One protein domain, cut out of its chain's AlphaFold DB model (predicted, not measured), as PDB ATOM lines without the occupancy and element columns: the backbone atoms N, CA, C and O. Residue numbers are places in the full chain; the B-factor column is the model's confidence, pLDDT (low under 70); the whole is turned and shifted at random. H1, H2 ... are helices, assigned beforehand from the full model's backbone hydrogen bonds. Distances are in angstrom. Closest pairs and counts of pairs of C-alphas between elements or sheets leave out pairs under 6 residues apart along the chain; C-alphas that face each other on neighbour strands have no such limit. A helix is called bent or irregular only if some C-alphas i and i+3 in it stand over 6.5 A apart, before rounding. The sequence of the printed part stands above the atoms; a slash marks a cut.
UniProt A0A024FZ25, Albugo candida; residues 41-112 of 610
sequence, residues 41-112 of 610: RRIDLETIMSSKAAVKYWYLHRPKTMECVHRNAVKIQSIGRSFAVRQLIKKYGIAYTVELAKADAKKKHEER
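Overview. This is residues 41 to 112 of the 610 residues of a protein of Albugo candida (UniProt A0A024FZ25). Three short helices, H1, H2 and H3, turn corners in a loose curl, and the long bent helix H4 leads away as a V of arms H4a and H4b, residues 99 to 112 sticking out. The printed part has 72 residues with four named helices, H1 to H4 in order, and no named strand: all helix. It is loose, radius of gyration of the C-alphas 16.0 A, spanning 45 by 29 by 19 A.

Arrangement. H1, residues 42 to 50, and H2, residues 52 to 61, touch only at the corner, closest C-alphas Ile 48 and Ala 54, 5.5 A. H2 and H3, residues 63 to 71, only just touch, with 3 pairs of C-alphas within 8 A, and only at the corner, closest C-alphas Tyr 59 and Met 66, 6.1 A. H4, residues 73 to 112, assigned as one helix by its hydrogen bonds, is bent: C-alphas 91 and 94 are 9.3 A apart. Its arms H4a, residues 73 to 91, and H4b, residues 94 to 112, touch at a steep tilt of 52 degrees, closest C-alphas Ile 89 and Thr 97, 6.3 A. In H1, H2, H3, H4a and H4b every O i to N i+4 pair is within hydrogen-bond range.

Along the chain. H1 begins at C-alpha 42 (138.152, 123.737, 180.344). H4a is 26.4 A long; H4b, 26.8 A, ends at C-alpha 112 (162.567, 146.935, 167.232).

Size, cuts and confidence. The printed part has no cut, and its links are tight. Residues 41 to 82 have pLDDT under 70.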
ATOM      1  N   ARG A  41     138.723 120.072 183.550       61.28
ATOM      2  CA  ARG A  41     137.918 120.499 182.398       61.28
ATOM      3  C   ARG A  41     138.202 121.966 182.076       61.28
ATOM      4  O   ARG A  41     138.603 122.762 182.924       61.28
ATOM      5  N   ARG A  42     137.954 122.356 180.823       56.38
ATOM      6  CA  ARG A  42     138.152 123.737 180.344       56.38
ATOM      7  C   ARG A  42     137.340 124.763 181.149       56.38
ATOM      8  O   ARG A  42     137.823 125.869 181.362       56.38
ATOM      9  N   ILE A  43     136.148 124.376 181.611       58.03
ATOM     10  CA  ILE A  43     135.275 125.225 182.430       58.03
ATOM     11  C   ILE A  43     135.857 125.439 183.836       58.03
ATOM     12  O   ILE A  43     135.871 126.566 184.320       58.03
ATOM     13  N   ASP A  44     136.468 124.403 184.423       61.75
ATOM     14  CA  ASP A  44     137.100 124.455 185.747       61.75
ATOM     15  C   ASP A  44     138.273 125.447 185.743       61.75
ATOM     16  O   ASP A  44     138.425 126.250 186.660       61.75
ATOM     17  N   LEU A  45     139.066 125.464 184.666       63.34
ATOM     18  CA  LEU A  45     140.179 126.402 184.473       63.34
ATOM     19  C   LEU A  45     139.722 127.858 184.318       63.34
ATOM     20  O   LEU A  45     140.333 128.755 184.902       63.34
ATOM     21  N   GLU A  46     138.658 128.103 183.547       61.69
ATOM     22  CA  GLU A  46     138.083 129.446 183.396       61.69
ATOM     23  C   GLU A  46     137.526 129.957 184.739       61.69
ATOM     24  O   GLU A  46     137.746 131.117 185.092       61.69
ATOM     25  N   THR A  47     136.911 129.084 185.543       64.56
ATOM     26  CA  THR A  47     136.421 129.417 186.889       64.56
ATOM     27  C   THR A  47     137.556 129.638 187.892       64.56
ATOM     28  O   THR A  47     137.529 130.642 188.606       64.56
ATOM     29  N   ILE A  48     138.590 128.786 187.916       62.62
ATOM     30  CA  ILE A  48     139.776 128.961 188.779       62.62
ATOM     31  C   ILE A  48     140.444 130.310 188.498       62.62
ATOM     32  O   ILE A  48     140.845 131.011 189.423       62.62
ATOM     33  N   MET A  49     140.529 130.709 187.226       60.41
ATOM     34  CA  MET A  49     141.141 131.975 186.819       60.41
ATOM     35  C   MET A  49     140.231 133.201 186.934       60.41
ATOM     36  O   MET A  49     140.712 134.325 186.781       60.41
ATOM     37  N   SER A  50     138.936 133.014 187.192       61.94
ATOM     38  CA  SER A  50     137.972 134.117 187.233       61.94
ATOM     39  C   SER A  50     138.149 135.029 188.453       61.94
ATOM     40  O   SER A  50     137.828 136.216 188.378       61.94
ATOM     41  N   SER A  51     138.681 134.512 189.571       65.19
ATOM     42  CA  SER A  51     138.831 135.281 190.808       65.19
ATOM     43  C   SER A  51     140.083 134.898 191.605       65.19
ATOM     44  O   SER A  51     140.471 133.736 191.715       65.19
ATOM     45  N   LYS A  52     140.716 135.897 192.234       58.44
ATOM     46  CA  LYS A  52     141.889 135.695 193.104       58.44
ATOM     47  C   LYS A  52     141.553 134.860 194.352       58.44
ATOM     48  O   LYS A  52     142.432 134.182 194.883       58.44
ATOM     49  N   ALA A  53     140.298 134.905 194.805       59.81
ATOM     50  CA  ALA A  53     139.802 134.108 195.924       59.81
ATOM     51  C   ALA A  53     139.712 132.619 195.554       59.81
ATOM     52  O   ALA A  53     140.196 131.783 196.314       59.81
ATOM     53  N   ALA A  54     139.224 132.309 194.346       64.81
ATOM     54  CA  ALA A  54     139.156 130.946 193.825       64.81
ATOM     55  C   ALA A  54     140.556 130.329 193.706       64.81
ATOM     56  O   ALA A  54     140.795 129.241 194.221       64.81
ATOM     57  N   VAL A  55     141.524 131.064 193.145       62.75
ATOM     58  CA  VAL A  55     142.924 130.607 193.098       62.75
ATOM     59  C   VAL A  55     143.436 130.270 194.504       62.75
ATOM     60  O   VAL A  55     143.989 129.194 194.717       62.75
ATOM     61  N   LYS A  56     143.221 131.151 195.490       63.00
ATOM     62  CA  LYS A  56     143.699 130.948 196.868       63.00
ATOM     63  C   LYS A  56     143.044 129.739 197.550       63.00
ATOM     64  O   LYS A  56     143.753 128.972 198.197       63.00
ATOM     65  N   TYR A  57     141.735 129.548 197.383       69.75
ATOM     66  CA  TYR A  57     141.009 128.382 197.898       69.75
ATOM     67  C   TYR A  57     141.588 127.074 197.345       69.75
ATOM     68  O   TYR A  57     141.854 126.137 198.095       69.75
ATOM     69  N   TRP A  58     141.881 127.033 196.044       66.44
ATOM     70  CA  TRP A  58     142.429 125.843 195.392       66.44
ATOM     71  C   TRP A  58     143.865 125.526 195.823       66.44
ATOM     72  O   TRP A  58     144.188 124.357 196.014       66.44
ATOM     73  N   TYR A  59     144.708 126.534 196.076       67.88
ATOM     74  CA  TYR A  59     146.025 126.302 196.689       67.88
ATOM     75  C   TYR A  59     145.935 125.707 198.096       67.88
ATOM     76  O   TYR A  59     146.770 124.878 198.449       67.88
ATOM     77  N   LEU A  60     144.952 126.133 198.895       68.44
ATOM     78  CA  LEU A  60     144.781 125.652 200.269       68.44
ATOM     79  C   LEU A  60     144.163 124.252 200.334       68.44
ATOM     80  O   LEU A  60     144.580 123.448 201.161       68.44
ATOM     81  N   HIS A  61     143.183 123.959 199.480       62.09
ATOM     82  CA  HIS A  61     142.360 122.754 199.615       62.09
ATOM     83  C   HIS A  61     142.615 121.690 198.538       62.09
ATOM     84  O   HIS A  61     142.197 120.547 198.719       62.09
ATOM     85  N   ARG A  62     143.296 122.016 197.427       65.81
ATOM     86  CA  ARG A  62     143.573 121.094 196.303       65.81
ATOM     87  C   ARG A  62     144.976 121.318 195.693       65.81
ATOM     88  O   ARG A  62     145.106 121.647 194.510       65.81
ATOM     89  N   PRO A  63     146.059 121.103 196.464       66.12
ATOM     90  CA  PRO A  63     147.428 121.405 196.030       66.12
ATOM     91  C   PRO A  63     147.884 120.598 194.801       66.12
ATOM     92  O   PRO A  63     148.580 121.137 193.944       66.12
ATOM     93  N   LYS A  64     147.437 119.340 194.657       65.00
ATOM     94  CA  LYS A  64     147.754 118.492 193.490       65.00
ATOM     95  C   LYS A  64     147.192 119.059 192.184       65.00
ATOM     96  O   LYS A  64     147.854 119.034 191.149       65.00
ATOM     97  N   THR A  65     145.990 119.630 192.228       66.25
ATOM     98  CA  THR A  65     145.378 120.237 191.045       66.25
ATOM     99  C   THR A  65     146.079 121.537 190.656       66.25
ATOM    100  O   THR A  65     146.299 121.794 189.472       66.25
ATOM    101  N   MET A  66     146.533 122.318 191.640       67.50
ATOM    102  CA  MET A  66     147.367 123.496 191.390       67.50
ATOM    103  C   MET A  66     148.739 123.139 190.810       67.50
ATOM    104  O   MET A  66     149.249 123.868 189.960       67.50
ATOM    105  N   GLU A  67     149.318 121.996 191.176       69.00
ATOM    106  CA  GLU A  67     150.538 121.488 190.543       69.00
ATOM    107  C   GLU A  67     150.329 121.213 189.041       69.00
ATOM    108  O   GLU A  67     151.162 121.589 188.210       69.00
ATOM    109  N   CYS A  68     149.175 120.648 188.667       63.81
ATOM    110  CA  CYS A  68     148.783 120.452 187.268       63.81
ATOM    111  C   CYS A  68     148.579 121.788 186.526       63.81
ATOM    112  O   CYS A  68     149.029 121.948 185.386       63.81
ATOM    113  N   VAL A  69     147.973 122.783 187.185       63.59
ATOM    114  CA  VAL A  69     147.838 124.160 186.673       63.59
ATOM    115  C   VAL A  69     149.214 124.792 186.432       63.59
ATOM    116  O   VAL A  69     149.451 125.361 185.368       63.59
ATOM    117  N   HIS A  70     150.160 124.648 187.360       67.12
ATOM    118  CA  HIS A  70     151.523 125.161 187.191       67.12
ATOM    119  C   HIS A  70     152.272 124.491 186.048       67.12
ATOM    120  O   HIS A  70     152.892 125.179 185.233       67.12
ATOM    121  N   ARG A  71     152.173 123.162 185.948       68.56
ATOM    122  CA  ARG A  71     152.781 122.384 184.862       68.56
ATOM    123  C   ARG A  71     152.252 122.813 183.489       68.56
ATOM    124  O   ARG A  71     152.990 122.787 182.510       68.56
ATOM    125  N   ASN A  72     151.006 123.287 183.433       60.28
ATOM    126  CA  ASN A  72     150.337 123.764 182.223       60.28
ATOM    127  C   ASN A  72     150.251 125.301 182.102       60.28
ATOM    128  O   ASN A  72     149.538 125.803 181.231       60.28
ATOM    129  N   ALA A  73     150.990 126.068 182.911       62.38
ATOM    130  CA  ALA A  73     150.822 127.522 183.034       62.38
ATOM    131  C   ALA A  73     150.923 128.292 181.701       62.38
ATOM    132  O   ALA A  73     150.216 129.276 181.507       62.38
ATOM    133  N   VAL A  74     151.741 127.834 180.747       55.44
ATOM    134  CA  VAL A  74     151.865 128.457 179.412       55.44
ATOM    135  C   VAL A  74     150.590 128.275 178.577       55.44
ATOM    136  O   VAL A  74     150.128 129.222 177.937       55.44
ATOM    137  N   LYS A  75     149.972 127.087 178.630       57.50
ATOM    138  CA  LYS A  75     148.669 126.816 177.992       57.50
ATOM    139  C   LYS A  75     147.562 127.630 178.668       57.50
ATOM    140  O   LYS A  75     146.685 128.170 178.010       57.50
ATOM    141  N   ILE A  76     147.650 127.796 179.982       56.75
ATOM    142  CA  ILE A  76     146.680 128.555 180.777       56.75
ATOM    143  C   ILE A  76     146.798 130.066 180.523       56.75
ATOM    144  O   ILE A  76     145.787 130.752 180.396       56.75
ATOM    145  N   GLN A  77     148.010 130.593 180.335       60.06
ATOM    146  CA  GLN A  77     148.222 131.978 179.906       60.06
ATOM    147  C   GLN A  77     147.662 132.243 178.503       60.06
ATOM    148  O   GLN A  77     147.124 133.326 178.267       60.06
ATOM    149  N   SER A  78     147.747 131.282 177.575       60.25
ATOM    150  CA  SER A  78     147.135 131.436 176.247       60.25
ATOM    151  C   SER A  78     145.603 131.436 176.330       60.25
ATOM    152  O   SER A  78     144.958 132.287 175.713       60.25
ATOM    153  N   ILE A  79     145.021 130.577 177.178       61.25
ATOM    154  CA  ILE A  79     143.578 130.551 177.453       61.25
ATOM    155  C   ILE A  79     143.131 131.866 178.105       61.25
ATOM    156  O   ILE A  79     142.183 132.482 177.622       61.25
ATOM    157  N   GLY A  80     143.852 132.365 179.113       67.81
ATOM    158  CA  GLY A  80     143.566 133.649 179.760       67.81
ATOM    159  C   GLY A  80     143.637 134.837 178.794       67.81
ATOM    160  O   GLY A  80     142.756 135.696 178.803       67.81
ATOM    161  N   ARG A  81     144.621 134.857 177.884       69.19
ATOM    162  CA  ARG A  81     144.699 135.863 176.808       69.19
ATOM    163  C   ARG A  81     143.519 135.752 175.846       69.19
ATOM    164  O   ARG A  81     142.915 136.766 175.517       69.19
ATOM    165  N   SER A  82     143.142 134.538 175.442       66.94
ATOM    166  CA  SER A  82     141.976 134.322 174.573       66.94
ATOM    167  C   SER A  82     140.665 134.750 175.242       66.94
ATOM    168  O   SER A  82     139.776 135.289 174.587       66.94
ATOM    169  N   PHE A  83     140.538 134.557 176.558       72.81
ATOM    170  CA  PHE A  83     139.397 135.027 177.335       72.81
ATOM    171  C   PHE A  83     139.369 136.557 177.404       72.81
ATOM    172  O   PHE A  83     138.337 137.152 177.109       72.81
ATOM    173  N   ALA A  84     140.502 137.202 177.691       73.44
ATOM    174  CA  ALA A  84     140.607 138.660 177.688       73.44
ATOM    175  C   ALA A  84     140.262 139.262 176.314       73.44
ATOM    176  O   ALA A  84     139.501 140.223 176.247       73.44
ATOM    177  N   VAL A  85     140.739 138.661 175.216       74.38
ATOM    178  CA  VAL A  85     140.389 139.077 173.846       74.38
ATOM    179  C   VAL A  85     138.892 138.904 173.584       74.38
ATOM    180  O   VAL A  85     138.261 139.823 173.076       74.38
ATOM    181  N   ARG A  86     138.283 137.782 173.992       77.88
ATOM    182  CA  ARG A  86     136.830 137.569 173.866       77.88
ATOM    183  C   ARG A  86     136.018 138.589 174.668       77.88
ATOM    184  O   ARG A  86     135.024 139.097 174.158       77.88
ATOM    185  N   GLN A  87     136.448 138.935 175.881       79.00
ATOM    186  CA  GLN A  87     135.798 139.974 176.688       79.00
ATOM    187  C   GLN A  87     135.961 141.369 176.071       79.00
ATOM    188  O   GLN A  87     135.012 142.149 176.065       79.00
ATOM    189  N   LEU A  88     137.129 141.672 175.498       77.38
ATOM    190  CA  LEU A  88     137.363 142.921 174.771       77.38
ATOM    191  C   LEU A  88     136.497 143.015 173.510       77.38
ATOM    192  O   LEU A  88     135.868 144.048 173.300       77.38
ATOM    193  N   ILE A  89     136.389 141.935 172.729       84.69
ATOM    194  CA  ILE A  89     135.494 141.861 171.564       84.69
ATOM    195  C   ILE A  89     134.039 142.047 172.001       84.69
ATOM    196  O   ILE A  89     133.312 142.819 171.385       84.69
ATOM    197  N   LYS A  90     133.612 141.391 173.087       83.19
ATOM    198  CA  LYS A  90     132.243 141.514 173.606       83.19
ATOM    199  C   LYS A  90     131.921 142.941 174.065       83.19
ATOM    200  O   LYS A  90     130.790 143.383 173.902       83.19
ATOM    201  N   LYS A  91     132.891 143.645 174.655       86.75
ATOM    202  CA  LYS A  91     132.687 144.980 175.236       86.75
ATOM    203  C   LYS A  91     132.863 146.126 174.233       86.75
ATOM    204  O   LYS A  91     132.168 147.126 174.354       86.75
ATOM    205  N   TYR A  92     133.785 145.995 173.280       87.38
ATOM    206  CA  TYR A  92     134.200 147.086 172.386       87.38
ATOM    207  C   TYR A  92     134.106 146.740 170.891       87.38
ATOM    208  O   TYR A  92     134.359 147.591 170.043       87.38
ATOM    209  N   GLY A  93     133.730 145.505 170.551       87.81
ATOM    210  CA  GLY A  93     133.613 145.039 169.172       87.81
ATOM    211  C   GLY A  93     134.941 144.610 168.542       87.81
ATOM    212  O   GLY A  93     136.035 144.893 169.033       87.81
ATOM    213  N   ILE A  94     134.838 143.904 167.412       86.12
ATOM    214  CA  ILE A  94     135.991 143.332 166.697       86.12
ATOM    215  C   ILE A  94     136.892 144.439 166.135       86.12
ATOM    216  O   ILE A  94     138.111 144.365 166.285       86.12
ATOM    217  N   ALA A  95     136.305 145.487 165.545       85.44
ATOM    218  CA  ALA A  95     137.050 146.584 164.926       85.44
ATOM    219  C   ALA A  95     138.037 147.241 165.906       85.44
ATOM    220  O   ALA A  95     139.226 147.333 165.606       85.44
ATOM    221  N   TYR A  96     137.578 147.569 167.119       86.75
ATOM    222  CA  TYR A  96     138.418 148.151 168.168       86.75
ATOM    223  C   TYR A  96     139.581 147.232 168.568       86.75
ATOM    224  O   TYR A  96     140.721 147.673 168.693       86.75
ATOM    225  N   THR A  97     139.326 145.928 168.726       81.44
ATOM    226  CA  THR A  97     140.395 144.974 169.071       81.44
ATOM    227  C   THR A  97     141.433 144.804 167.963       81.44
ATOM    228  O   THR A  97     142.615 144.633 168.260       81.44
ATOM    229  N   VAL A  98     141.018 144.898 166.696       84.56
ATOM    230  CA  VAL A  98     141.929 144.867 165.545       84.56
ATOM    231  C   VAL A  98     142.788 146.127 165.503       84.56
ATOM    232  O   VAL A  98     143.991 146.027 165.266       84.56
ATOM    233  N   GLU A  99     142.217 147.303 165.761       88.19
ATOM    234  CA  GLU A  99     142.992 148.547 165.841       88.19
ATOM    235  C   GLU A  99     143.994 148.534 166.993       88.19
ATOM    236  O   GLU A  99     145.158 148.878 166.793       88.19
ATOM    237  N   LEU A 100     143.587 148.047 168.167       87.81
ATOM    238  CA  LEU A 100     144.483 147.900 169.310       87.81
ATOM    239  C   LEU A 100     145.648 146.948 168.996       87.81
ATOM    240  O   LEU A 100     146.795 147.241 169.326       87.81
ATOM    241  N   ALA A 101     145.374 145.835 168.310       82.56
ATOM    242  CA  ALA A 101     146.408 144.898 167.876       82.56
ATOM    243  C   ALA A 101     147.356 145.519 166.834       82.56
ATOM    244  O   ALA A 101     148.566 145.306 166.905       82.56
ATOM    245  N   LYS A 102     146.832 146.316 165.894       87.31
ATOM    246  CA  LYS A 102     147.647 147.065 164.925       87.31
ATOM    247  C   LYS A 102     148.540 148.092 165.619       87.31
ATOM    248  O   LYS A 102     149.712 148.193 165.272       87.31
ATOM    249  N   ALA A 103     148.015 148.816 166.605       89.56
ATOM    250  CA  ALA A 103     148.778 149.789 167.380       89.56
ATOM    251  C   ALA A 103     149.903 149.120 168.191       89.56
ATOM    252  O   ALA A 103     151.034 149.597 168.165       89.56
ATOM    253  N   ASP A 104     149.628 147.985 168.845       87.75
ATOM    254  CA  ASP A 104     150.642 147.212 169.579       87.75
ATOM    255  C   ASP A 104     151.724 146.646 168.644       87.75
ATOM    256  O   ASP A 104     152.916 146.721 168.944       87.75
ATOM    257  N   ALA A 105     151.329 146.132 167.476       83.88
ATOM    258  CA  ALA A 105     152.268 145.653 166.464       83.88
ATOM    259  C   ALA A 105     153.148 146.786 165.918       83.88
ATOM    260  O   ALA A 105     154.359 146.605 165.790       83.88
ATOM    261  N   LYS A 106     152.559 147.960 165.649       88.06
ATOM    262  CA  LYS A 106     153.291 149.147 165.201       88.06
ATOM    263  C   LYS A 106     154.294 149.604 166.258       88.06
ATOM    264  O   LYS A 106     155.460 149.787 165.936       88.06
ATOM    265  N   LYS A 107     153.872 149.684 167.521       91.25
ATOM    266  CA  LYS A 107     154.743 150.062 168.635       91.25
ATOM    267  C   LYS A 107     155.930 149.106 168.785       91.25
ATOM    268  O   LYS A 107     157.066 149.552 168.869       91.25
ATOM    269  N   LYS A 108     155.695 147.791 168.747       87.56
ATOM    270  CA  LYS A 108     156.775 146.786 168.793       87.56
ATOM    271  C   LYS A 108     157.707 146.866 167.591       87.56
ATOM    272  O   LYS A 108     158.899 146.611 167.724       87.56
ATOM    273  N   HIS A 109     157.166 147.173 166.415       84.12
ATOM    274  CA  HIS A 109     157.970 147.398 165.222       84.12
ATOM    275  C   HIS A 109     158.852 148.640 165.388       84.12
ATOM    276  O   HIS A 109     160.044 148.562 165.132       84.12
ATOM    277  N   GLU A 110     158.303 149.752 165.881       88.88
ATOM    278  CA  GLU A 110     159.048 150.982 166.177       88.88
ATOM    279  C   GLU A 110     160.146 150.750 167.226       88.88
ATOM    280  O   GLU A 110     161.286 151.147 167.006       88.88
ATOM    281  N   GLU A 111     159.842 150.043 168.318       89.50
ATOM    282  CA  GLU A 111     160.822 149.653 169.343       89.50
ATOM    283  C   GLU A 111     161.942 148.789 168.741       89.50
ATOM    284  O   GLU A 111     163.122 149.070 168.939       89.50
ATOM    285  N   ARG A 112     161.591 147.794 167.918       86.50
ATOM    286  CA  ARG A 112     162.567 146.935 167.232       86.50
ATOM    287  C   ARG A 112     163.433 147.710 166.239       86.50
ATOM    288  O   ARG A 112     164.630 147.452 166.151       86.50
TER     289      ARG A 112